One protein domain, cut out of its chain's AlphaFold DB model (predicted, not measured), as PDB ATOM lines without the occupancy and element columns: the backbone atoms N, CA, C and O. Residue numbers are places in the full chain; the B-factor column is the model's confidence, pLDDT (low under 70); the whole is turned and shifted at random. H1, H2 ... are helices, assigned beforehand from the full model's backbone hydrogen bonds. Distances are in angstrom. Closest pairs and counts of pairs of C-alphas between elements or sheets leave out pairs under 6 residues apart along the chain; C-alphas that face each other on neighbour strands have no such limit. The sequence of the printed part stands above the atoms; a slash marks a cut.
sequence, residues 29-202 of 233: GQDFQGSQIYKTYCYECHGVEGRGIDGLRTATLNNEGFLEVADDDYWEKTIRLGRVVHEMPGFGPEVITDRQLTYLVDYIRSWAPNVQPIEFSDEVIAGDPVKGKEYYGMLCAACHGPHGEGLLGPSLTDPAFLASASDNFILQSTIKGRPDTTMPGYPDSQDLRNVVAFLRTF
ATOM      1  N   GLY A  29     -20.833  38.803 -26.998       83.12
ATOM      2  CA  GLY A  29     -21.443  38.311 -28.230       83.12
ATOM      3  C   GLY A  29     -22.308  37.071 -27.996       83.12
ATOM      4  O   GLY A  29     -23.398  36.989 -28.557       83.12
ATOM      5  N   GLN A  30     -21.845  36.151 -27.148       89.00
ATOM      6  CA  GLN A  30     -22.562  34.931 -26.765       89.00
ATOM      7  C   GLN A  30     -23.814  35.255 -25.943       89.00
ATOM      8  O   GLN A  30     -24.901  34.832 -26.322       89.00
ATOM      9  N   ASP A  31     -23.690  36.095 -24.911       91.06
ATOM     10  CA  ASP A  31     -24.820  36.560 -24.091       91.06
ATOM     11  C   ASP A  31     -25.897  37.251 -24.947       91.06
ATOM     12  O   ASP A  31     -27.086  36.935 -24.861       91.06
ATOM     13  N   PHE A  32     -25.484  38.115 -25.884       94.31
ATOM     14  CA  PHE A  32     -26.416  38.719 -26.833       94.31
ATOM     15  C   PHE A  32     -27.127  37.664 -27.688       94.31
ATOM     16  O   PHE A  32     -28.347  37.733 -27.836       94.31
ATOM     17  N   GLN A  33     -26.410  36.681 -28.235       96.62
ATOM     18  CA  GLN A  33     -27.018  35.611 -29.032       96.62
ATOM     19  C   GLN A  33     -28.006  34.770 -28.212       96.62
ATOM     20  O   GLN A  33     -29.129  34.560 -28.674       96.62
ATOM     21  N   GLY A  34     -27.638  34.378 -26.990       97.25
ATOM     22  CA  GLY A  34     -28.519  33.695 -26.042       97.25
ATOM     23  C   GLY A  34     -29.794  34.486 -25.759       97.25
ATOM     24  O   GLY A  34     -30.898  33.954 -25.882       97.25
ATOM     25  N   SER A  35     -29.666  35.794 -25.518       97.62
ATOM     26  CA  SER A  35     -30.817  36.677 -25.287       97.62
ATOM     27  C   SER A  35     -31.786  36.735 -26.473       97.62
ATOM     28  O   SER A  35     -33.000  36.816 -26.277       97.62
ATOM     29  N   GLN A  36     -31.282  36.673 -27.715       98.00
ATOM     30  CA  GLN A  36     -32.139  36.683 -28.903       98.00
ATOM     31  C   GLN A  36     -32.888  35.358 -29.068       98.00
ATOM     32  O   GLN A  36     -34.061  35.371 -29.443       98.00
ATOM     33  N   ILE A  37     -32.246  34.230 -28.750       98.06
ATOM     34  CA  ILE A  37     -32.891  32.910 -28.751       98.06
ATOM     35  C   ILE A  37     -33.997  32.887 -27.693       98.06
ATOM     36  O   ILE A  37     -35.147  32.602 -28.026       98.06
ATOM     37  N   TYR A  38     -33.686  33.297 -26.457       98.31
ATOM     38  CA  TYR A  38     -34.658  33.383 -25.366       98.31
ATOM     39  C   TYR A  38     -35.863  34.251 -25.745       98.31
ATOM     40  O   TYR A  38     -37.013  33.845 -25.582       98.31
ATOM     41  N   LYS A  39     -35.610  35.435 -26.316       97.81
ATOM     42  CA  LYS A  39     -36.663  36.343 -26.781       97.81
ATOM     43  C   LYS A  39     -37.551  35.728 -27.863       97.81
ATOM     44  O   LYS A  39     -38.729  36.055 -27.925       97.81
ATOM     45  N   THR A  40     -36.989  34.881 -28.720       97.06
ATOM     46  CA  THR A  40     -37.711  34.290 -29.853       97.06
ATOM     47  C   THR A  40     -38.575  33.107 -29.429       97.06
ATOM     48  O   THR A  40     -39.694  32.981 -29.916       97.06
ATOM     49  N   TYR A  41     -38.068  32.252 -28.536       97.12
ATOM     50  CA  TYR A  41     -38.683  30.949 -28.258       97.12
ATOM     51  C   TYR A  41     -39.233  30.787 -26.837       97.12
ATOM     52  O   TYR A  41     -40.128  29.977 -26.631       97.12
ATOM     53  N   CYS A  42     -38.716  31.530 -25.856       97.19
ATOM     54  CA  CYS A  42     -38.974  31.259 -24.436       97.19
ATOM     55  C   CYS A  42     -39.754  32.387 -23.743       97.19
ATOM     56  O   CYS A  42     -40.536  32.130 -22.831       97.19
ATOM     57  N   TYR A  43     -39.534  33.637 -24.164       96.31
ATOM     58  CA  TYR A  43     -40.028  34.844 -23.496       96.31
ATOM     59  C   TYR A  43     -41.546  34.880 -23.304       96.31
ATOM     60  O   TYR A  43     -42.008  35.283 -22.239       96.31
ATOM     61  N   GLU A  44     -42.313  34.445 -24.303       93.56
ATOM     62  CA  GLU A  44     -43.780  34.507 -24.264       93.56
ATOM     63  C   GLU A  44     -44.388  33.649 -23.145       93.56
ATOM     64  O   GLU A  44     -45.495  33.931 -22.697       93.56
ATOM     65  N   CYS A  45     -43.663  32.635 -22.660       94.62
ATOM     66  CA  CYS A  45     -44.099  31.801 -21.541       94.62
ATOM     67  C   CYS A  45     -43.307  32.100 -20.260       94.62
ATOM     68  O   CYS A  45     -43.888  32.297 -19.198       94.62
ATOM     69  N   HIS A  46     -41.978  32.185 -20.343       96.00
ATOM     70  CA  HIS A  46     -41.113  32.359 -19.169       96.00
ATOM     71  C   HIS A  46     -40.899  33.823 -18.755       96.00
ATOM     72  O   HIS A  46     -40.255  34.098 -17.742       96.00
ATOM     73  N   GLY A  47     -41.447  34.781 -19.503       95.31
ATOM     74  CA  GLY A  47     -41.474  36.194 -19.144       95.31
ATOM     75  C   GLY A  47     -40.125  36.908 -19.258       95.31
ATOM     76  O   GLY A  47     -39.140  36.402 -19.801       95.31
ATOM     77  N   VAL A  48     -40.077  38.141 -18.750       94.00
ATOM     78  CA  VAL A  48     -38.860  38.967 -18.760       94.00
ATOM     79  C   VAL A  48     -37.833  38.354 -17.806       94.00
ATOM     80  O   VAL A  48     -38.107  38.270 -16.611       94.00
ATOM     81  N   GLU A  49     -36.654  37.992 -18.324       93.31
ATOM     82  CA  GLU A  49     -35.542  37.415 -17.542       93.31
ATOM     83  C   GLU A  49     -35.958  36.172 -16.737       93.31
ATOM     84  O   GLU A  49     -35.611  36.041 -15.570       93.31
ATOM     85  N   GLY A  50     -36.781  35.294 -17.316       95.19
ATOM     86  CA  GLY A  50     -37.139  34.019 -16.691       95.19
ATOM     87  C   GLY A  50     -38.032  34.115 -15.454       95.19
ATOM     88  O   GLY A  50     -38.205  33.110 -14.769       95.19
ATOM     89  N   ARG A  51     -38.604  35.288 -15.146       93.19
ATOM     90  CA  ARG A  51     -39.430  35.496 -13.942       93.19
ATOM     91  C   ARG A  51     -40.753  34.719 -13.931       93.19
ATOM     92  O   ARG A  51     -41.379  34.615 -12.880       93.19
ATOM     93  N   GLY A  52     -41.160  34.163 -15.066       91.19
ATOM     94  CA  GLY A  52     -42.494  33.615 -15.273       91.19
ATOM     95  C   GLY A  52     -43.527  34.709 -15.551       91.19
ATOM     96  O   GLY A  52     -43.222  35.907 -15.555       91.19
ATOM     97  N   ILE A  53     -44.755  34.276 -15.819       89.81
ATOM     98  CA  ILE A  53     -45.912  35.141 -16.058       89.81
ATOM     99  C   ILE A  53     -47.008  34.738 -15.073       89.81
ATOM    100  O   ILE A  53     -47.336  33.558 -14.958       89.81
ATOM    101  N   ASP A  54     -47.592  35.713 -14.376       85.69
ATOM    102  CA  ASP A  54     -48.658  35.460 -13.406       85.69
ATOM    103  C   ASP A  54     -49.827  34.693 -14.042       85.69
ATOM    104  O   ASP A  54     -50.367  35.078 -15.080       85.69
ATOM    105  N   GLY A  55     -50.234  33.600 -13.396       83.25
ATOM    106  CA  GLY A  55     -51.310  32.728 -13.872       83.25
ATOM    107  C   GLY A  55     -50.887  31.716 -14.939       83.25
ATOM    108  O   GLY A  55     -51.647  30.784 -15.201       83.25
ATOM    109  N   LEU A  56     -49.680  31.834 -15.501       84.88
ATOM    110  CA  LEU A  56     -49.099  30.814 -16.362       84.88
ATOM    111  C   LEU A  56     -48.212  29.884 -15.528       84.88
ATOM    112  O   LEU A  56     -47.352  30.316 -14.764       84.88
ATOM    113  N   ARG A  57     -48.432  28.575 -15.658       81.81
ATOM    114  CA  ARG A  57     -47.793  27.546 -14.824       81.81
ATOM    115  C   ARG A  57     -46.397  27.174 -15.325       81.81
ATOM    116  O   ARG A  57     -46.095  26.008 -15.551       81.81
ATOM    117  N   THR A  58     -45.553  28.180 -15.517       87.25
ATOM    118  CA  THR A  58     -44.178  28.031 -16.002       87.25
ATOM    119  C   THR A  58     -43.181  28.073 -14.859       87.25
ATOM    120  O   THR A  58     -43.372  28.802 -13.887       87.25
ATOM    121  N   ALA A  59     -42.073  27.353 -15.004       88.44
ATOM    122  CA  ALA A  59     -40.957  27.479 -14.078       88.44
ATOM    123  C   ALA A  59     -40.361  28.899 -14.110       88.44
ATOM    124  O   ALA A  59     -40.119  29.457 -15.186       88.44
ATOM    125  N   THR A  60     -40.078  29.442 -12.924       92.69
ATOM    126  CA  THR A  60     -39.282  30.661 -12.728       92.69
ATOM    127  C   THR A  60     -37.805  30.317 -12.921       92.69
ATOM    128  O   THR A  60     -37.143  29.806 -12.019       92.69
ATOM    129  N   LEU A  61     -37.300  30.549 -14.130       95.56
ATOM    130  CA  LEU A  61     -35.975  30.112 -14.571       95.56
ATOM    131  C   LEU A  61     -34.834  30.872 -13.887       95.56
ATOM    132  O   LEU A  61     -33.757  30.316 -13.717       95.56
ATOM    133  N   ASN A  62     -35.067  32.118 -13.470       95.00
ATOM    134  CA  ASN A  62     -34.061  32.932 -12.783       95.00
ATOM    135  C   ASN A  62     -34.020  32.724 -11.262       95.00
ATOM    136  O   ASN A  62     -33.371  33.490 -10.552       95.00
ATOM    137  N   ASN A  63     -34.733  31.722 -10.744       94.56
ATOM    138  CA  ASN A  63     -34.702  31.402  -9.326       94.56
ATOM    139  C   ASN A  63     -33.301  30.919  -8.921       94.56
ATOM    140  O   ASN A  63     -32.821  29.918  -9.446       94.56
ATOM    141  N   GLU A  64     -32.655  31.592  -7.965       93.25
ATOM    142  CA  GLU A  64     -31.273  31.273  -7.579       93.25
ATOM    143  C   GLU A  64     -31.123  29.831  -7.074       93.25
ATOM    144  O   GLU A  64     -30.210  29.128  -7.496       93.25
ATOM    145  N   GLY A  65     -32.063  29.344  -6.255       92.88
ATOM    146  CA  GLY A  65     -32.049  27.956  -5.775       92.88
ATOM    147  C   GLY A  65     -32.300  26.924  -6.879       92.88
ATOM    148  O   GLY A  65     -31.935  25.761  -6.730       92.88
ATOM    149  N   PHE A  66     -32.912  27.325  -7.998       95.25
ATOM    150  CA  PHE A  66     -33.017  26.491  -9.192       95.25
ATOM    151  C   PHE A  66     -31.729  26.489 -10.003       95.25
ATOM    152  O   PHE A  66     -31.217  25.414 -10.300       95.25
ATOM    153  N   LEU A  67     -31.171  27.666 -10.282       95.12
ATOM    154  CA  LEU A  67     -29.906  27.814 -11.004       95.12
ATOM    155  C   LEU A  67     -28.730  27.132 -10.290       95.12
ATOM    156  O   LEU A  67     -27.798  26.686 -10.953       95.12
ATOM    157  N   GLU A  68     -28.790  27.025  -8.961       94.75
ATOM    158  CA  GLU A  68     -27.778  26.354  -8.141       94.75
ATOM    159  C   GLU A  68     -27.793  24.823  -8.288       94.75
ATOM    160  O   GLU A  68     -26.747  24.192  -8.171       94.75
ATOM    161  N   VAL A  69     -28.954  24.202  -8.519       94.88
ATOM    162  CA  VAL A  69     -29.072  22.729  -8.593       94.88
ATOM    163  C   VAL A  69     -29.268  22.203 -10.011       94.88
ATOM    164  O   VAL A  69     -29.082  21.014 -10.235       94.88
ATOM    165  N   ALA A  70     -29.663  23.060 -10.953       94.81
ATOM    166  CA  ALA A  70     -29.762  22.735 -12.370       94.81
ATOM    167  C   ALA A  70     -28.386  22.884 -13.035       94.81
ATOM    168  O   ALA A  70     -27.956  24.003 -13.352       94.81
ATOM    169  N   ASP A  71     -27.704  21.760 -13.237       93.06
ATOM    170  CA  ASP A  71     -26.489  21.672 -14.049       93.06
ATOM    171  C   ASP A  71     -26.790  21.855 -15.549       93.06
ATOM    172  O   ASP A  71     -27.941  22.017 -15.963       93.06
ATOM    173  N   ASP A  72     -25.735  21.947 -16.362       92.62
ATOM    174  CA  ASP A  72     -25.875  22.181 -17.805       92.62
ATOM    175  C   ASP A  72     -26.575  21.008 -18.505       92.62
ATOM    176  O   ASP A  72     -27.408  21.249 -19.375       92.62
ATOM    177  N   ASP A  73     -26.334  19.764 -18.075       92.88
ATOM    178  CA  ASP A  73     -26.989  18.571 -18.630       92.88
ATOM    179  C   ASP A  73     -28.510  18.613 -18.424       92.88
ATOM    180  O   ASP A  73     -29.277  18.400 -19.369       92.88
ATOM    181  N   TYR A  74     -28.971  18.997 -17.229       95.38
ATOM    182  CA  TYR A  74     -30.391  19.193 -16.956       95.38
ATOM    183  C   TYR A  74     -31.005  20.264 -17.866       95.38
ATOM    184  O   TYR A  74     -32.118  20.072 -18.372       95.38
ATOM    185  N   TRP A  75     -30.320  21.397 -18.074       95.94
ATOM    186  CA  TRP A  75     -30.804  22.458 -18.964       95.94
ATOM    187  C   TRP A  75     -30.883  21.986 -20.409       95.94
ATOM    188  O   TRP A  75     -31.913  22.185 -21.058       95.94
ATOM    189  N   GLU A  76     -29.825  21.347 -20.900       95.56
ATOM    190  CA  GLU A  76     -29.752  20.846 -22.266       95.56
ATOM    191  C   GLU A  76     -30.853  19.816 -22.530       95.56
ATOM    192  O   GLU A  76     -31.656  20.009 -23.446       95.56
ATOM    193  N   LYS A  77     -30.979  18.790 -21.680       95.50
ATOM    194  CA  LYS A  77     -32.026  17.765 -21.804       95.50
ATOM    195  C   LYS A  77     -33.426  18.349 -21.670       95.50
ATOM    196  O   LYS A  77     -34.287  18.046 -22.490       95.50
ATOM    197  N   THR A  78     -33.652  19.247 -20.709       96.12
ATOM    198  CA  THR A  78     -34.969  19.877 -20.523       96.12
ATOM    199  C   THR A  78     -35.375  20.709 -21.740       96.12
ATOM    200  O   THR A  78     -36.541  20.697 -22.118       96.12
ATOM    201  N   ILE A  79     -34.446  21.428 -22.375       97.25
ATOM    202  CA  ILE A  79     -34.753  22.232 -23.570       97.25
ATOM    203  C   ILE A  79     -34.946  21.336 -24.798       97.25
ATOM    204  O   ILE A  79     -35.815  21.616 -25.621       97.25
ATOM    205  N   ARG A  80     -34.173  20.253 -24.922       96.81
ATOM    206  CA  ARG A  80     -34.278  19.292 -26.029       96.81
ATOM    207  C   ARG A  80     -35.584  18.500 -25.974       96.81
ATOM    208  O   ARG A  80     -36.297  18.458 -26.972       96.81
ATOM    209  N   LEU A  81     -35.913  17.940 -24.811       95.31
ATOM    210  CA  LEU A  81     -37.075  17.071 -24.599       95.31
ATOM    211  C   LEU A  81     -38.362  17.846 -24.281       95.31
ATOM    212  O   LEU A  81     -39.459  17.366 -24.554       95.31
ATOM    213  N   GLY A  82     -38.247  19.042 -23.699       94.44
ATOM    214  CA  GLY A  82     -39.385  19.822 -23.221       94.44
ATOM    215  C   GLY A  82     -40.001  19.278 -21.922       94.44
ATOM    216  O   GLY A  82     -39.336  18.682 -21.066       94.44
ATOM    217  N   ARG A  83     -41.303  19.531 -21.753       91.50
ATOM    218  CA  ARG A  83     -42.167  18.974 -20.697       91.50
ATOM    219  C   ARG A  83     -43.493  18.597 -21.334       91.50
ATOM    220  O   ARG A  83     -44.299  19.478 -21.632       91.50
ATOM    221  N   VAL A  84     -43.709  17.305 -21.541       85.75
ATOM    222  CA  VAL A  84     -44.847  16.797 -22.315       85.75
ATOM    223  C   VAL A  84     -46.170  17.060 -21.593       85.75
ATOM    224  O   VAL A  84     -47.133  17.494 -22.214       85.75
ATOM    225  N   VAL A  85     -46.206  16.883 -20.270       83.06
ATOM    226  CA  VAL A  85     -47.430  17.044 -19.464       83.06
ATOM    227  C   VAL A  85     -47.843  18.516 -19.343       83.06
ATOM    228  O   VAL A  85     -49.026  18.825 -19.264       83.06
ATOM    229  N   HIS A  86     -46.872  19.432 -19.312       78.81
ATOM    230  CA  HIS A  86     -47.105  20.878 -19.163       78.81
ATOM    231  C   HIS A  86     -46.932  21.653 -20.480       78.81
ATOM    232  O   HIS A  86     -46.800  22.875 -20.453       78.81
ATOM    233  N   GLU A  87     -46.925  20.943 -21.611       83.62
ATOM    234  CA  GLU A  87     -46.881  21.495 -22.971       83.62
ATOM    235  C   GLU A  87     -45.704  22.457 -23.239       83.62
ATOM    236  O   GLU A  87     -45.785  23.318 -24.116       83.62
ATOM    237  N   MET A  88     -44.581  22.315 -22.521       93.12
ATOM    238  CA  MET A  88     -43.341  22.984 -22.926       93.12
ATOM    239  C   MET A  88     -42.775  22.204 -24.117       93.12
ATOM    240  O   MET A  88     -42.394  21.043 -23.934       93.12
ATOM    241  N   PRO A  89     -42.695  22.798 -25.319       93.44
ATOM    242  CA  PRO A  89     -42.194  22.088 -26.483       93.44
ATOM    243  C   PRO A  89     -40.710  21.745 -26.317       93.44
ATOM    244  O   PRO A  89     -39.943  22.517 -25.736       93.44
ATOM    245  N   GLY A  90     -40.312  20.599 -26.864       95.00
ATOM    246  CA  GLY A  90     -38.908  20.272 -27.080       95.00
ATOM    247  C   GLY A  90     -38.340  21.056 -28.262       95.00
ATOM    248  O   GLY A  90     -39.019  21.294 -29.264       95.00
ATOM    249  N   PHE A  91     -37.082  21.468 -28.152       96.50
ATOM    250  CA  PHE A  91     -36.360  22.183 -29.196       96.50
ATOM    251  C   PHE A  91     -35.195  21.328 -29.685       96.50
ATOM    252  O   PHE A  91     -34.107  21.364 -29.110       96.50
ATOM    253  N   GLY A  92     -35.413  20.581 -30.768       95.19
ATOM    254  CA  GLY A  92     -34.377  19.785 -31.429       95.19
ATOM    255  C   GLY A  92     -33.254  20.629 -32.060       95.19
ATOM    256  O   GLY A  92     -33.389  21.857 -32.201       95.19
ATOM    257  N   PRO A  93     -32.130  19.997 -32.447       95.75
ATOM    258  CA  PRO A  93     -30.984  20.674 -33.058       95.75
ATOM    259  C   PRO A  93     -31.310  21.386 -34.384       95.75
ATOM    260  O   PRO A  93     -30.605  22.320 -34.770       95.75
ATOM    261  N   GLU A  94     -32.400  21.006 -35.050       95.56
ATOM    262  CA  GLU A  94     -32.935  21.624 -36.267       95.56
ATOM    263  C   GLU A  94     -33.535  23.011 -36.004       95.56
ATOM    264  O   GLU A  94     -33.558  23.854 -36.905       95.56
ATOM    265  N   VAL A  95     -34.018  23.259 -34.779       96.50
ATOM    266  CA  VAL A  95     -34.621  24.536 -34.357       96.50
ATOM    267  C   VAL A  95     -33.606  25.391 -33.599       96.50
ATOM    268  O   VAL A  95     -33.453  26.582 -33.882       96.50
ATOM    269  N   ILE A  96     -32.897  24.781 -32.645       97.62
ATOM    270  CA  ILE A  96     -31.844  25.414 -31.844       97.62
ATOM    271  C   ILE A  96     -30.610  24.514 -31.902       97.62
ATOM    272  O   ILE A  96     -30.552  23.491 -31.231       97.62
ATOM    273  N   THR A  97     -29.591  24.888 -32.671       97.81
ATOM    274  CA  THR A  97     -28.339  24.108 -32.762       97.81
ATOM    275  C   THR A  97     -27.643  23.980 -31.402       97.81
ATOM    276  O   THR A  97     -27.828  24.833 -30.539       97.81
ATOM    277  N   ASP A  98     -26.780  22.979 -31.208       96.56
ATOM    278  CA  ASP A  98     -26.067  22.776 -29.926       96.56
ATOM    279  C   ASP A  98     -25.301  24.020 -29.470       96.56
ATOM    280  O   ASP A  98     -25.352  24.424 -28.315       96.56
ATOM    281  N   ARG A  99     -24.669  24.723 -30.414       95.88
ATOM    282  CA  ARG A  99     -23.981  25.985 -30.118       95.88
ATOM    283  C   ARG A  99     -24.939  27.075 -29.634       95.88
ATOM    284  O   ARG A  99     -24.581  27.860 -28.762       95.88
ATOM    285  N   GLN A 100     -26.118  27.174 -30.242       97.62
ATOM    286  CA  GLN A 100     -27.140  28.130 -29.814       97.62
ATOM    287  C   GLN A 100     -27.693  27.759 -28.439       97.62
ATOM    288  O   GLN A 100     -27.936  28.656 -27.637       97.62
ATOM    289  N   LEU A 101     -27.838  26.462 -28.161       97.88
ATOM    290  CA  LEU A 101     -28.245  25.961 -26.858       97.88
ATOM    291  C   LEU A 101     -27.238  26.363 -25.775       97.88
ATOM    292  O   LEU A 101     -27.654  26.956 -24.787       97.88
ATOM    293  N   THR A 102     -25.930  26.193 -26.004       96.62
ATOM    294  CA  THR A 102     -24.895  26.683 -25.074       96.62
ATOM    295  C   THR A 102     -25.056  28.178 -24.783       96.62
ATOM    296  O   THR A 102     -25.072  28.585 -23.630       96.62
ATOM    297  N   TYR A 103     -25.259  29.011 -25.811       97.50
ATOM    298  CA  TYR A 103     -25.444  30.455 -25.607       97.50
ATOM    299  C   TYR A 103     -26.725  30.791 -24.841       97.50
ATOM    300  O   TYR A 103     -26.760  31.764 -24.090       97.50
ATOM    301  N   LEU A 104     -27.790  30.015 -25.045       98.06
ATOM    302  CA  LEU A 104     -29.039  30.167 -24.311       98.06
ATOM    303  C   LEU A 104     -28.853  29.813 -22.829       98.06
ATOM    304  O   LEU A 104     -29.303  30.577 -21.978       98.06
ATOM    305  N   VAL A 105     -28.171  28.706 -22.526       96.69
ATOM    306  CA  VAL A 105     -27.862  28.299 -21.147       96.69
ATOM    307  C   VAL A 105     -26.958  29.334 -20.473       96.69
ATOM    308  O   VAL A 105     -27.287  29.797 -19.382       96.69
ATOM    309  N   ASP A 106     -25.907  29.806 -21.152       95.50
ATOM    310  CA  ASP A 106     -25.040  30.892 -20.669       95.50
ATOM    311  C   ASP A 106     -25.848  32.155 -20.316       95.50
ATOM    312  O   ASP A 106     -25.633  32.772 -19.269       95.50
ATOM    313  N   TYR A 107     -26.810  32.533 -21.166       97.06
ATOM    314  CA  TYR A 107     -27.686  33.683 -20.932       97.06
ATOM    315  C   TYR A 107     -28.633  33.479 -19.740       97.06
ATOM    316  O   TYR A 107     -28.827  34.398 -18.949       97.06
ATOM    317  N   ILE A 108     -29.199  32.281 -19.563       96.50
ATOM    318  CA  ILE A 108     -30.028  31.955 -18.389       96.50
ATOM    319  C   ILE A 108     -29.192  32.054 -17.105       96.50
ATOM    320  O   ILE A 108     -29.629  32.639 -16.111       96.50
ATOM    321  N   ARG A 109     -27.958  31.539 -17.129       94.25
ATOM    322  CA  ARG A 109     -27.032  31.618 -15.991       94.25
ATOM    323  C   ARG A 109     -26.589  33.047 -15.682       94.25
ATOM    324  O   ARG A 109     -26.336  33.365 -14.520       94.25
ATOM    325  N   SER A 110     -26.544  33.932 -16.680       94.31
ATOM    326  CA  SER A 110     -26.112  35.322 -16.488       94.31
ATOM    327  C   SER A 110     -27.057  36.148 -15.604       94.31
ATOM    328  O   SER A 110     -26.639  37.177 -15.066       94.31
ATOM    329  N   TRP A 111     -28.288  35.680 -15.360       95.12
ATOM    330  CA  TRP A 111     -29.233  36.315 -14.433       95.12
ATOM    331  C   TRP A 111     -28.839  36.188 -12.956       95.12
ATOM    332  O   TRP A 111     -29.218  37.048 -12.162       95.12
ATOM    333  N   ALA A 112     -28.054  35.169 -12.592       93.12
ATOM    334  CA  ALA A 112     -27.549  34.970 -11.234       93.12
ATOM    335  C   ALA A 112     -26.029  34.724 -11.250       93.12
ATOM    336  O   ALA A 112     -25.566  33.630 -10.931       93.12
ATOM    337  N   PRO A 113     -25.205  35.738 -11.578       89.69
ATOM    338  CA  PRO A 113     -23.770  35.559 -11.843       89.69
ATOM    339  C   PRO A 113     -22.948  35.100 -10.626       89.69
ATOM    340  O   PRO A 113     -21.789  34.716 -10.772       89.69
ATOM    341  N   ASN A 114     -23.525  35.160  -9.422       91.94
ATOM    342  CA  ASN A 114     -22.892  34.707  -8.183       91.94
ATOM    343  C   ASN A 114     -23.322  33.290  -7.768       91.94
ATOM    344  O   ASN A 114     -22.809  32.775  -6.777       91.94
ATOM    345  N   VAL A 115     -24.251  32.674  -8.500       90.06
ATOM    346  CA  VAL A 115     -24.701  31.302  -8.274       90.06
ATOM    347  C   VAL A 115     -23.903  30.391  -9.191       90.06
ATOM    348  O   VAL A 115     -23.865  30.587 -10.402       90.06
ATOM    349  N   GLN A 116     -23.233  29.411  -8.599       86.19
ATOM    350  CA  GLN A 116     -22.540  28.364  -9.339       86.19
ATOM    351  C   GLN A 116     -23.342  27.071  -9.196       86.19
ATOM    352  O   GLN A 116     -23.771  26.774  -8.076       86.19
ATOM    353  N   PRO A 117     -23.553  26.317 -10.287       85.81
ATOM    354  CA  PRO A 117     -24.159  24.999 -10.207       85.81
ATOM    355  C   PRO A 117     -23.357  24.115  -9.269       85.81
ATOM    356  O   PRO A 117     -22.125  24.155  -9.246       85.81
ATOM    357  N   ILE A 118     -24.060  23.321  -8.478       84.44
ATOM    358  CA  ILE A 118     -23.412  22.277  -7.710       84.44
ATOM    359  C   ILE A 118     -23.116  21.126  -8.658       84.44
ATOM    360  O   ILE A 118     -24.017  20.559  -9.265       84.44
ATOM    361  N   GLU A 119     -21.842  20.766  -8.727       82.31
ATOM    362  CA  GLU A 119     -21.402  19.553  -9.399       82.31
ATOM    363  C   GLU A 119     -21.803  18.338  -8.559       82.31
ATOM    364  O   GLU A 119     -21.424  18.216  -7.387       82.31
ATOM    365  N   PHE A 120     -22.565  17.434  -9.164       79.94
ATOM    366  CA  PHE A 120     -23.001  16.193  -8.539       79.94
ATOM    367  C   PHE A 120     -22.267  14.992  -9.128       79.94
ATOM    368  O   PHE A 120     -21.775  15.031 -10.251       79.94
ATOM    369  N   SER A 121     -22.187  13.901  -8.365       76.81
ATOM    370  CA  SER A 121     -21.858  12.602  -8.947       76.81
ATOM    371  C   SER A 121     -23.088  12.024  -9.650       76.81
ATOM    372  O   SER A 121     -24.213  12.206  -9.182       76.81
ATOM    373  N   ASP A 122     -22.875  11.226 -10.695       74.00
ATOM    374  CA  ASP A 122     -23.926  10.405 -11.324       74.00
ATOM    375  C   ASP A 122     -24.271   9.160 -10.481       74.00
ATOM    376  O   ASP A 122     -24.608   8.093 -10.994       74.00
ATOM    377  N   GLU A 123     -24.110   9.249  -9.159       81.88
ATOM    378  CA  GLU A 123     -24.373   8.132  -8.265       81.88
ATOM    379  C   GLU A 123     -25.879   7.941  -8.092       81.88
ATOM    380  O   GLU A 123     -26.601   8.860  -7.699       81.88
ATOM    381  N   VAL A 124     -26.332   6.714  -8.341       86.50
ATOM    382  CA  VAL A 124     -27.706   6.300  -8.069       86.50
ATOM    383  C   VAL A 124     -27.970   6.386  -6.569       86.50
ATOM    384  O   VAL A 124     -27.260   5.788  -5.754       86.50
ATOM    385  N   ILE A 125     -29.028   7.094  -6.193       90.81
ATOM    386  CA  ILE A 125     -29.405   7.271  -4.797       90.81
ATOM    387  C   ILE A 125     -30.198   6.052  -4.325       90.81
ATOM    388  O   ILE A 125     -31.328   5.801  -4.741       90.81
ATOM    389  N   ALA A 126     -29.618   5.300  -3.388       94.19
ATOM    390  CA  ALA A 126     -30.283   4.148  -2.793       94.19
ATOM    391  C   ALA A 126     -31.479   4.565  -1.913       94.19
ATOM    392  O   ALA A 126     -31.342   5.315  -0.938       94.19
ATOM    393  N   GLY A 127     -32.649   4.003  -2.214       96.75
ATOM    394  CA  GLY A 127     -33.884   4.225  -1.470       96.75
ATOM    395  C   GLY A 127     -34.875   3.072  -1.618       96.75
ATOM    396  O   GLY A 127     -34.711   2.185  -2.451       96.75
ATOM    397  N   ASP A 128     -35.899   3.082  -0.770       98.00
ATOM    398  CA  ASP A 128     -37.015   2.134  -0.789       98.00
ATOM    399  C   ASP A 128     -38.242   2.805  -1.436       98.00
ATOM    400  O   ASP A 128     -38.850   3.678  -0.806       98.00
ATOM    401  N   PRO A 129     -38.638   2.428  -2.667       96.62
ATOM    402  CA  PRO A 129     -39.732   3.090  -3.377       96.62
ATOM    403  C   PRO A 129     -41.099   2.893  -2.706       96.62
ATOM    404  O   PRO A 129     -41.983   3.735  -2.865       96.62
ATOM    405  N   VAL A 130     -41.289   1.828  -1.914       97.38
ATOM    406  CA  VAL A 130     -42.548   1.601  -1.186       97.38
ATOM    407  C   VAL A 130     -42.695   2.641  -0.079       97.38
ATOM    408  O   VAL A 130     -43.723   3.311   0.007       97.38
ATOM    409  N   LYS A 131     -41.636   2.853   0.708       98.12
ATOM    410  CA  LYS A 131     -41.598   3.937   1.707       98.12
ATOM    411  C   LYS A 131     -41.631   5.315   1.054       98.12
ATOM    412  O   LYS A 131     -42.234   6.242   1.588       98.12
ATOM    413  N   GLY A 132     -41.003   5.445  -0.112       97.88
ATOM    414  CA  GLY A 132     -41.007   6.667  -0.904       97.88
ATOM    415  C   GLY A 132     -42.411   7.105  -1.284       97.88
ATOM    416  O   GLY A 132     -42.753   8.268  -1.095       97.88
ATOM    417  N   LYS A 133     -43.255   6.165  -1.724       97.12
ATOM    418  CA  LYS A 133     -44.668   6.417  -2.029       97.12
ATOM    419  C   LYS A 133     -45.446   6.935  -0.816       97.12
ATOM    420  O   LYS A 133     -46.225   7.879  -0.948       97.12
ATOM    421  N   GLU A 134     -45.239   6.344   0.362       97.31
ATOM    422  CA  GLU A 134     -45.887   6.794   1.602       97.31
ATOM    423  C   GLU A 134     -45.476   8.230   1.954       97.31
ATOM    424  O   GLU A 134     -46.329   9.083   2.210       97.31
ATOM    425  N   TYR A 135     -44.175   8.524   1.909       97.44
ATOM    426  CA  TYR A 135     -43.643   9.847   2.241       97.44
ATOM    427  C   TYR A 135     -44.042  10.917   1.217       97.44
ATOM    428  O   TYR A 135     -44.439  12.025   1.590       97.44
ATOM    429  N   TYR A 136     -44.039  10.558  -0.068       98.06
ATOM    430  CA  TYR A 136     -44.552  11.387  -1.155       98.06
ATOM    431  C   TYR A 136     -46.018  11.779  -0.915       98.06
ATOM    432  O   TYR A 136     -46.375  12.953  -1.030       98.06
ATOM    433  N   GLY A 137     -46.860  10.819  -0.519       97.19
ATOM    434  CA  GLY A 137     -48.270  11.061  -0.212       97.19
ATOM    435  C   GLY A 137     -48.485  12.059   0.929       97.19
ATOM    436  O   GLY A 137     -49.430  12.845   0.890       97.19
ATOM    437  N   MET A 138     -47.596  12.067   1.925       96.06
ATOM    438  CA  MET A 138     -47.699  12.966   3.078       96.06
ATOM    439  C   MET A 138     -47.255  14.401   2.775       96.06
ATOM    440  O   MET A 138     -47.847  15.335   3.314       96.06
ATOM    441  N   LEU A 139     -46.210  14.586   1.961       95.50
ATOM    442  CA  LEU A 139     -45.554  15.893   1.809       95.50
ATOM    443  C   LEU A 139     -45.679  16.514   0.420       95.50
ATOM    444  O   LEU A 139     -45.724  17.737   0.306       95.50
ATOM    445  N   CYS A 140     -45.715  15.697  -0.629       97.50
ATOM    446  CA  CYS A 140     -45.554  16.153  -2.009       97.50
ATOM    447  C   CYS A 140     -46.891  16.183  -2.757       97.50
ATOM    448  O   CYS A 140     -47.168  17.120  -3.509       97.50
ATOM    449  N   ALA A 141     -47.745  15.184  -2.515       96.44
ATOM    450  CA  ALA A 141     -48.972  14.953  -3.274       96.44
ATOM    451  C   ALA A 141     -49.969  16.123  -3.237       96.44
ATOM    452  O   ALA A 141     -50.691  16.344  -4.205       96.44
ATOM    453  N   ALA A 142     -49.986  16.916  -2.159       95.00
ATOM    454  CA  ALA A 142     -50.873  18.075  -2.048       95.00
ATOM    455  C   ALA A 142     -50.615  19.134  -3.137       95.00
ATOM    456  O   ALA A 142     -51.543  19.816  -3.567       95.00
ATOM    457  N   CYS A 143     -49.364  19.259  -3.596       95.19
ATOM    458  CA  CYS A 143     -48.971  20.209  -4.633       95.19
ATOM    459  C   CYS A 143     -48.712  19.526  -5.976       95.19
ATOM    460  O   CYS A 143     -49.033  20.098  -7.013       95.19
ATOM    461  N   HIS A 144     -48.135  18.327  -5.977       95.19
ATOM    462  CA  HIS A 144     -47.719  17.630  -7.197       95.19
ATOM    463  C   HIS A 144     -48.726  16.580  -7.682       95.19
ATOM    464  O   HIS A 144     -48.512  15.979  -8.727       95.19
ATOM    465  N   GLY A 145     -49.840  16.401  -6.972       93.12
ATOM    466  CA  GLY A 145     -50.863  15.408  -7.285       93.12
ATOM    467  C   GLY A 145     -50.562  14.030  -6.678       93.12
ATOM    468  O   GLY A 145     -49.393  13.700  -6.436       93.12
ATOM    469  N   PRO A 146     -51.598  13.223  -6.385       89.94
ATOM    470  CA  PRO A 146     -51.455  11.884  -5.805       89.94
ATOM    471  C   PRO A 146     -50.619  10.916  -6.655       89.94
ATOM    472  O   PRO A 146     -50.047   9.977  -6.102       89.94
ATOM    473  N   HIS A 147     -50.513  11.159  -7.963       87.44
ATOM    474  CA  HIS A 147     -49.747  10.367  -8.925       87.44
ATOM    475  C   HIS A 147     -48.569  11.145  -9.543       87.44
ATOM    476  O   HIS A 147     -47.954  10.670 -10.496       87.44
ATOM    477  N   GLY A 148     -48.235  12.330  -9.018       91.50
ATOM    478  CA  GLY A 148     -47.170  13.179  -9.565       91.50
ATOM    479  C   GLY A 148     -47.521  13.859 -10.885       91.50
ATOM    480  O   GLY A 148     -46.645  14.416 -11.541       91.50
ATOM    481  N   GLU A 149     -48.794  13.859 -11.267       89.38
ATOM    482  CA  GLU A 149     -49.323  14.427 -12.505       89.38
ATOM    483  C   GLU A 149     -49.217  15.965 -12.577       89.38
ATOM    484  O   GLU A 149     -49.276  16.546 -13.655       89.38
ATOM    485  N   GLY A 150     -48.990  16.633 -11.443       89.19
ATOM    486  CA  GLY A 150     -48.886  18.089 -11.331       89.19
ATOM    487  C   GLY A 150     -50.221  18.767 -10.993       89.19
ATOM    488  O   GLY A 150     -51.093  18.920 -11.838       89.19
ATOM    489  N   LEU A 151     -50.353  19.188  -9.727       85.25
ATOM    490  CA  LEU A 151     -51.429  19.968  -9.077       85.25
ATOM    491  C   LEU A 151     -51.331  21.475  -9.200       85.25
ATOM    492  O   LEU A 151     -51.935  22.104 -10.053       85.25
ATOM    493  N   LEU A 152     -50.608  22.031  -8.246       88.31
ATOM    494  CA  LEU A 152     -50.153  23.407  -8.146       88.31
ATOM    495  C   LEU A 152     -48.690  23.486  -8.603       88.31
ATOM    496  O   LEU A 152     -48.308  24.396  -9.334       88.31
ATOM    497  N   GLY A 153     -47.892  22.496  -8.195       90.44
ATOM    498  CA  GLY A 153     -46.530  22.276  -8.665       90.44
ATOM    499  C   GLY A 153     -46.489  21.580 -10.031       90.44
ATOM    500  O   GLY A 153     -47.529  21.131 -10.524       90.44
ATOM    501  N   PRO A 154     -45.299  21.497 -10.651       91.75
ATOM    502  CA  PRO A 154     -45.109  20.780 -11.908       91.75
ATOM    503  C   PRO A 154     -45.337  19.275 -11.744       91.75
ATOM    504  O   PRO A 154     -45.291  18.747 -10.631       91.75
ATOM    505  N   SER A 155     -45.530  18.578 -12.862       93.38
ATOM    506  CA  SER A 155     -45.525  17.116 -12.867       93.38
ATOM    507  C   SER A 155     -44.136  16.592 -12.493       93.38
ATOM    508  O   SER A 155     -43.125  17.086 -12.991       93.38
ATOM    509  N   LEU A 156     -44.103  15.608 -11.596       95.06
ATOM    510  CA  LEU A 156     -42.898  14.885 -11.179       95.06
ATOM    511  C   LEU A 156     -42.794  13.501 -11.829       95.06
ATOM    512  O   LEU A 156     -41.777  12.837 -11.668       95.06
ATOM    513  N   THR A 157     -43.837  13.084 -12.547       93.50
ATOM    514  CA  THR A 157     -43.885  11.843 -13.332       93.50
ATOM    515  C   THR A 157     -43.875  12.104 -14.836       93.50
ATOM    516  O   THR A 157     -44.037  11.179 -15.625       93.50
ATOM    517  N   ASP A 158     -43.646  13.354 -15.249       93.38
ATOM    518  CA  ASP A 158     -43.380  13.693 -16.642       93.38
ATOM    519  C   ASP A 158     -42.101  12.961 -17.105       93.38
ATOM    520  O   ASP A 158     -41.045  13.101 -16.478       93.38
ATOM    521  N   PRO A 159     -42.167  12.164 -18.182       93.50
ATOM    522  CA  PRO A 159     -41.037  11.348 -18.608       93.50
ATOM    523  C   PRO A 159     -39.869  12.194 -19.132       93.50
ATOM    524  O   PRO A 159     -38.717  11.852 -18.869       93.50
ATOM    525  N   ALA A 160     -40.128  13.343 -19.773       94.56
ATOM    526  CA  ALA A 160     -39.063  14.281 -20.143       94.56
ATOM    527  C   ALA A 160     -38.399  14.881 -18.897       94.56
ATOM    528  O   ALA A 160     -37.185  15.091 -18.880       94.56
ATOM    529  N   PHE A 161     -39.173  15.153 -17.839       95.50
ATOM    530  CA  PHE A 161     -38.617  15.566 -16.550       95.50
ATOM    531  C   PHE A 161     -37.708  14.499 -15.957       95.50
ATOM    532  O   PHE A 161     -36.562  14.816 -15.649       95.50
ATOM    533  N   LEU A 162     -38.179  13.259 -15.829       95.25
ATOM    534  CA  LEU A 162     -37.395  12.186 -15.218       95.25
ATOM    535  C   LEU A 162     -36.125  11.865 -16.014       95.25
ATOM    536  O   LEU A 162     -35.084  11.675 -15.393       95.25
ATOM    537  N   ALA A 163     -36.185  11.928 -17.347       94.75
ATOM    538  CA  ALA A 163     -35.026  11.770 -18.222       94.75
ATOM    539  C   ALA A 163     -34.010  12.927 -18.122       94.75
ATOM    540  O   ALA A 163     -32.811  12.732 -18.328       94.75
ATOM    541  N   SER A 164     -34.477  14.145 -17.818       94.75
ATOM    542  CA  SER A 164     -33.610  15.325 -17.664       94.75
ATOM    543  C   SER A 164     -33.037  15.459 -16.253       94.75
ATOM    544  O   SER A 164     -31.960  16.012 -16.068       94.75
ATOM    545  N   ALA A 165     -33.784  15.028 -15.240       94.81
ATOM    546  CA  ALA A 165     -33.461  15.225 -13.837       94.81
ATOM    547  C   ALA A 165     -32.630  14.065 -13.301       94.81
ATOM    548  O   ALA A 165     -33.143  12.958 -13.180       94.81
ATOM    549  N   SER A 166     -31.390  14.324 -12.884       94.69
ATOM    550  CA  SER A 166     -30.583  13.358 -12.129       94.69
ATOM    551  C   SER A 166     -31.136  13.131 -10.715       94.69
ATOM    552  O   SER A 166     -31.923  13.925 -10.191       94.69
ATOM    553  N   ASP A 167     -30.727  12.043 -10.057       95.69
ATOM    554  CA  ASP A 167     -31.126  11.771  -8.667       95.69
ATOM    555  C   ASP A 167     -30.726  12.909  -7.730       95.69
ATOM    556  O   ASP A 167     -31.506  13.335  -6.874       95.69
ATOM    557  N   ASN A 168     -29.521  13.443  -7.931       94.62
ATOM    558  CA  ASN A 168     -29.023  14.569  -7.162       94.62
ATOM    559  C   ASN A 168     -29.798  15.855  -7.453       94.62
ATOM    560  O   ASN A 168     -30.116  16.576  -6.507       94.62
ATOM    561  N   PHE A 169     -30.189  16.109  -8.707       95.44
ATOM    562  CA  PHE A 169     -31.078  17.225  -9.020       95.44
ATOM    563  C   PHE A 169     -32.380  17.132  -8.215       95.44
ATOM    564  O   PHE A 169     -32.778  18.109  -7.571       95.44
ATOM    565  N   ILE A 170     -33.038  15.966  -8.212       96.31
ATOM    566  CA  ILE A 170     -34.309  15.760  -7.498       96.31
ATOM    567  C   ILE A 170     -34.099  15.912  -5.989       96.31
ATOM    568  O   ILE A 170     -34.828  16.666  -5.332       96.31
ATOM    569  N   LEU A 171     -33.087  15.244  -5.430       96.25
ATOM    570  CA  LEU A 171     -32.812  15.281  -3.999       96.25
ATOM    571  C   LEU A 171     -32.496  16.707  -3.532       96.25
ATOM    572  O   LEU A 171     -33.100  17.186  -2.574       96.25
ATOM    573  N   GLN A 172     -31.592  17.411  -4.212       95.44
ATOM    574  CA  GLN A 172     -31.165  18.748  -3.800       95.44
ATOM    575  C   GLN A 172     -32.235  19.804  -4.041       95.44
ATOM    576  O   GLN A 172     -32.412  20.679  -3.193       95.44
ATOM    577  N   SER A 173     -33.010  19.690  -5.124       95.69
ATOM    578  CA  SER A 173     -34.199  20.526  -5.324       95.69
ATOM    579  C   SER A 173     -35.194  20.360  -4.176       95.69
ATOM    580  O   SER A 173     -35.812  21.332  -3.754       95.69
ATOM    581  N   THR A 174     -35.324  19.149  -3.630       96.50
ATOM    582  CA  THR A 174     -36.224  18.875  -2.502       96.50
ATOM    583  C   THR A 174     -35.640  19.352  -1.171       96.50
ATOM    584  O   THR A 174     -36.362  19.892  -0.335       96.50
ATOM    585  N   ILE A 175     -34.328  19.213  -0.967       96.50
ATOM    586  CA  ILE A 175     -33.663  19.680   0.257       96.50
ATOM    587  C   ILE A 175     -33.708  21.206   0.355       96.50
ATOM    588  O   ILE A 175     -34.056  21.768   1.393       96.50
ATOM    589  N   LYS A 176     -33.362  21.885  -0.738       95.19
ATOM    590  CA  LYS A 176     -33.253  23.347  -0.778       95.19
ATOM    591  C   LYS A 176     -34.586  24.039  -1.035       95.19
ATOM    592  O   LYS A 176     -34.743  25.207  -0.687       95.19
ATOM    593  N   GLY A 177     -35.541  23.320  -1.619       94.88
ATOM    594  CA  GLY A 177     -36.772  23.902  -2.125       94.88
ATOM    595  C   GLY A 177     -36.505  24.869  -3.275       94.88
ATOM    596  O   GLY A 177     -35.465  24.838  -3.939       94.88
ATOM    597  N   ARG A 178     -37.463  25.765  -3.503       92.94
ATOM    598  CA  ARG A 178     -37.342  26.871  -4.456       92.94
ATOM    599  C   ARG A 178     -37.647  28.173  -3.707       92.94
ATOM    600  O   ARG A 178     -38.829  28.459  -3.490       92.94
ATOM    601  N   PRO A 179     -36.618  28.933  -3.275       90.94
ATOM    602  CA  PRO A 179     -36.797  30.210  -2.582       90.94
ATOM    603  C   PRO A 179     -37.791  31.115  -3.311       90.94
ATOM    604  O   PRO A 179     -37.875  31.060  -4.531       90.94
ATOM    605  N   ASP A 180     -38.562  31.917  -2.583       88.94
ATOM    606  CA  ASP A 180     -39.576  32.818  -3.156       88.94
ATOM    607  C   ASP A 180     -40.693  32.124  -3.966       88.94
ATOM    608  O   ASP A 180     -41.425  32.765  -4.719       88.94
ATOM    609  N   THR A 181     -40.879  30.816  -3.770       89.25
ATOM    610  CA  THR A 181     -42.021  30.059  -4.298       89.25
ATOM    611  C   THR A 181     -42.716  29.266  -3.187       89.25
ATOM    612  O   THR A 181     -42.287  29.252  -2.033       89.25
ATOM    613  N   THR A 182     -43.797  28.565  -3.531       91.19
ATOM    614  CA  THR A 182     -44.514  27.681  -2.602       91.19
ATOM    615  C   THR A 182     -43.808  26.343  -2.360       91.19
ATOM    616  O   THR A 182     -44.227  25.628  -1.458       91.19
ATOM    617  N   MET A 183     -42.764  25.981  -3.119       94.50
ATOM    618  CA  MET A 183     -42.046  24.712  -2.935       94.50
ATOM    619  C   MET A 183     -41.019  24.833  -1.794       94.50
ATOM    620  O   MET A 183     -39.964  25.449  -1.992       94.50
ATOM    621  N   PRO A 184     -41.291  24.269  -0.600       95.06
ATOM    622  CA  PRO A 184     -40.408  24.416   0.548       95.06
ATOM    623  C   PRO A 184     -39.185  23.499   0.428       95.06
ATOM    624  O   PRO A 184     -39.169  22.552  -0.356       95.06
ATOM    625  N   GLY A 185     -38.167  23.774   1.243       96.56
ATOM    626  CA  GLY A 185     -37.062  22.847   1.475       96.56
ATOM    627  C   GLY A 185     -37.361  21.882   2.622       96.56
ATOM    628  O   GLY A 185     -38.073  22.228   3.569       96.56
ATOM    629  N   TYR A 186     -36.783  20.685   2.556       96.81
ATOM    630  CA  TYR A 186     -36.904  19.645   3.577       96.81
ATOM    631  C   TYR A 186     -35.522  19.205   4.095       96.81
ATOM    632  O   TYR A 186     -34.536  19.267   3.366       96.81
ATOM    633  N   PRO A 187     -35.401  18.728   5.348       96.50
ATOM    634  CA  PRO A 187     -34.133  18.197   5.844       96.50
ATOM    635  C   PRO A 187     -33.662  16.976   5.042       96.50
ATOM    636  O   PRO A 187     -34.460  16.082   4.747       96.50
ATOM    637  N   ASP A 188     -32.356  16.903   4.761       96.44
ATOM    638  CA  ASP A 188     -31.760  15.711   4.154       96.44
ATOM    639  C   ASP A 188     -31.999  14.482   5.044       96.44
ATOM    640  O   ASP A 188     -31.724  14.489   6.247       96.44
ATOM    641  N   SER A 189     -32.559  13.431   4.455       97.50
ATOM    642  CA  SER A 189     -33.015  12.245   5.170       97.50
ATOM    643  C   SER A 189     -33.117  11.039   4.244       97.50
ATOM    644  O   SER A 189     -33.209  11.163   3.023       97.50
ATOM    645  N   GLN A 190     -33.140   9.842   4.837       98.06
ATOM    646  CA  GLN A 190     -33.412   8.619   4.082       98.06
ATOM    647  C   GLN A 190     -34.814   8.636   3.459       98.06
ATOM    648  O   GLN A 190     -35.005   8.064   2.392       98.06
ATOM    649  N   ASP A 191     -35.779   9.319   4.077       98.00
ATOM    650  CA  ASP A 191     -37.137   9.417   3.546       98.00
ATOM    651  C   ASP A 191     -37.185  10.211   2.233       98.00
ATOM    652  O   ASP A 191     -37.867   9.796   1.299       98.00
ATOM    653  N   LEU A 192     -36.380  11.271   2.090       97.62
ATOM    654  CA  LEU A 192     -36.231  11.956   0.800       97.62
ATOM    655  C   LEU A 192     -35.566  11.073  -0.259       97.62
ATOM    656  O   LEU A 192     -36.011  11.057  -1.403       97.62
ATOM    657  N   ARG A 193     -34.547  10.288   0.108       98.06
ATOM    658  CA  ARG A 193     -33.929   9.313  -0.814       98.06
ATOM    659  C   ARG A 193     -34.927   8.236  -1.247       98.06
ATOM    660  O   ARG A 193     -34.932   7.829  -2.403       98.06
ATOM    661  N   ASN A 194     -35.819   7.820  -0.348       98.31
ATOM    662  CA  ASN A 194     -36.921   6.920  -0.678       98.31
ATOM    663  C   ASN A 194     -37.885   7.571  -1.687       98.31
ATOM    664  O   ASN A 194     -38.313   6.896  -2.618       98.31
ATOM    665  N   VAL A 195     -38.194   8.870  -1.555       97.94
ATOM    666  CA  VAL A 195     -39.000   9.605  -2.553       97.94
ATOM    667  C   VAL A 195     -38.312   9.643  -3.916       97.94
ATOM    668  O   VAL A 195     -38.980   9.397  -4.914       97.94
ATOM    669  N   VAL A 196     -36.998   9.885  -3.975       97.50
ATOM    670  CA  VAL A 196     -36.238   9.810  -5.240       97.50
ATOM    671  C   VAL A 196     -36.399   8.424  -5.870       97.50
ATOM    672  O   VAL A 196     -36.825   8.324  -7.016       97.50
ATOM    673  N   ALA A 197     -36.175   7.356  -5.097       97.25
ATOM    674  CA  ALA A 197     -36.361   5.985  -5.574       97.25
ATOM    675  C   ALA A 197     -37.801   5.703  -6.042       97.25
ATOM    676  O   ALA A 197     -37.999   4.979  -7.013       97.25
ATOM    677  N   PHE A 198     -38.813   6.284  -5.387       96.56
ATOM    678  CA  PHE A 198     -40.206   6.189  -5.824       96.56
ATOM    679  C   PHE A 198     -40.450   6.906  -7.157       96.56
ATOM    680  O   PHE A 198     -41.063   6.320  -8.044       96.56
ATOM    681  N   LEU A 199     -39.947   8.129  -7.342       95.88
ATOM    682  CA  LEU A 199     -40.094   8.860  -8.607       95.88
ATOM    683  C   LEU A 199     -39.430   8.121  -9.778       95.88
ATOM    684  O   LEU A 199     -39.981   8.091 -10.874       95.88
ATOM    685  N   ARG A 200     -38.315   7.428  -9.528       95.31
ATOM    686  CA  ARG A 200     -37.660   6.575 -10.534       95.31
ATOM    687  C   ARG A 200     -38.478   5.375 -10.981       95.31
ATOM    688  O   ARG A 200     -38.216   4.833 -12.044       95.31
ATOM    689  N   THR A 201     -39.513   4.980 -10.239       93.88
ATOM    690  CA  THR A 201     -40.422   3.914 -10.702       93.88
ATOM    691  C   THR A 201     -41.292   4.325 -11.893       93.88
ATOM    692  O   THR A 201     -41.906   3.456 -12.506       93.88
ATOM    693  N   PHE A 202     -41.337   5.619 -12.224       91.50
ATOM    694  CA  PHE A 202     -42.055   6.165 -13.380       91.50
ATOM    695  C   PHE A 202     -41.134   6.486 -14.563       91.50
ATOM    696  O   PHE A 202     -41.602   7.004 -15.575       91.50
TER     697      PHE A 202
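Overview. This is residues 29 to 202 of the 233 residues of the protein "Cytochrome c, diheme subunit of cytochrome bc complex, PetA" of Heliorestis convoluta (UniProt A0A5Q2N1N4). Two helical lobes sit side by side along the longest axis, each built round a crossed pair of helices: H1 over H5 in one, H6 over H10 in the other. H3 and H4 of the first lobe pack on H9 and H8 of the second and join the two across the middle, while residues 110 to 128 run from one lobe to the other with no named element. The printed part has 174 residues with ten named helices, H1 to H10 in chain order, and no named strand; the class is all helix. It is compact, with a radius of gyration of the C-alphas of 16.0 A and spans of 49 by 33 by 31 A.

Arrangement. Start at H1, residues 29 to 41, which touches H5, residues 98 to 109, about perpendicular at 87 degrees; their closest C-alphas, Gly 34 and Leu 104, are 4.0 A apart. H2, residues 43 to 46, and H1 meet only through their link. With residues 101 to 105 alone, H5 touches H4, residues 72 to 81, at a steep tilt of 61 degrees, closest at C-alphas Val 105 and Trp 75, 6.9 A. H4 touches H8, residues 159 to 164, at a shallow tilt of 28 degrees, opposite ways, closest at C-alphas Lys 77 and Ser 164, 5.1 A. H3, residues 64 to 69, touches H9, residues 167 to 176, at a shallow tilt of 30 degrees, opposite ways, closest at C-alphas Val 69 and Phe 169, 5.9 A. H10, residues 190 to 202, touches H6, residues 129 to 139, about perpendicular at 73 degrees, closest at C-alphas Val 195 and Gly 132, 3.9 A. H10 also touches H9 with residues 192 to 196 alone, closest at C-alphas Val 196 and Asp 167, 6.5 A, and H8 with residues 199 to 202 alone, closest at C-alphas Arg 200 and Leu 162, 7.3 A. H7, residues 141 to 144, and H6 meet only through their link. The helix packing is mostly crossed: 2 of 7 touching pairs are at a shallow tilt. Every O i to N i+4 pair is within hydrogen-bond range in H1, H4, H5, H6, H8 and H9, against 1 of 2 in H3 and 7 of 9 in H10; H2 and H7 are too short for such a pair.

Along the chain. Find C-alpha 29 at (-21.443, 38.311, -28.230); from there H1 runs 18.7 A to C-alpha 41. H5 measures 16.5 A, H6 15.0 A, H9 14.2 A and H4 14.1 A; H2, H3, H7 and H8 are shorter. H10 runs 19.6 A to C-alpha 202 at (-42.055, 6.165, -13.380).

Size, cuts and confidence. The C-alphas of Gly 29 and Val 130 are the two farthest apart, 50.2 A. The printed part has no cut. Look for long links from H2 to H3, H4 to H5, H5 to H6, H7 to H8 and H9 to H10. The mean pLDDT of the printed part is 93.6, and no printed residue is under 70.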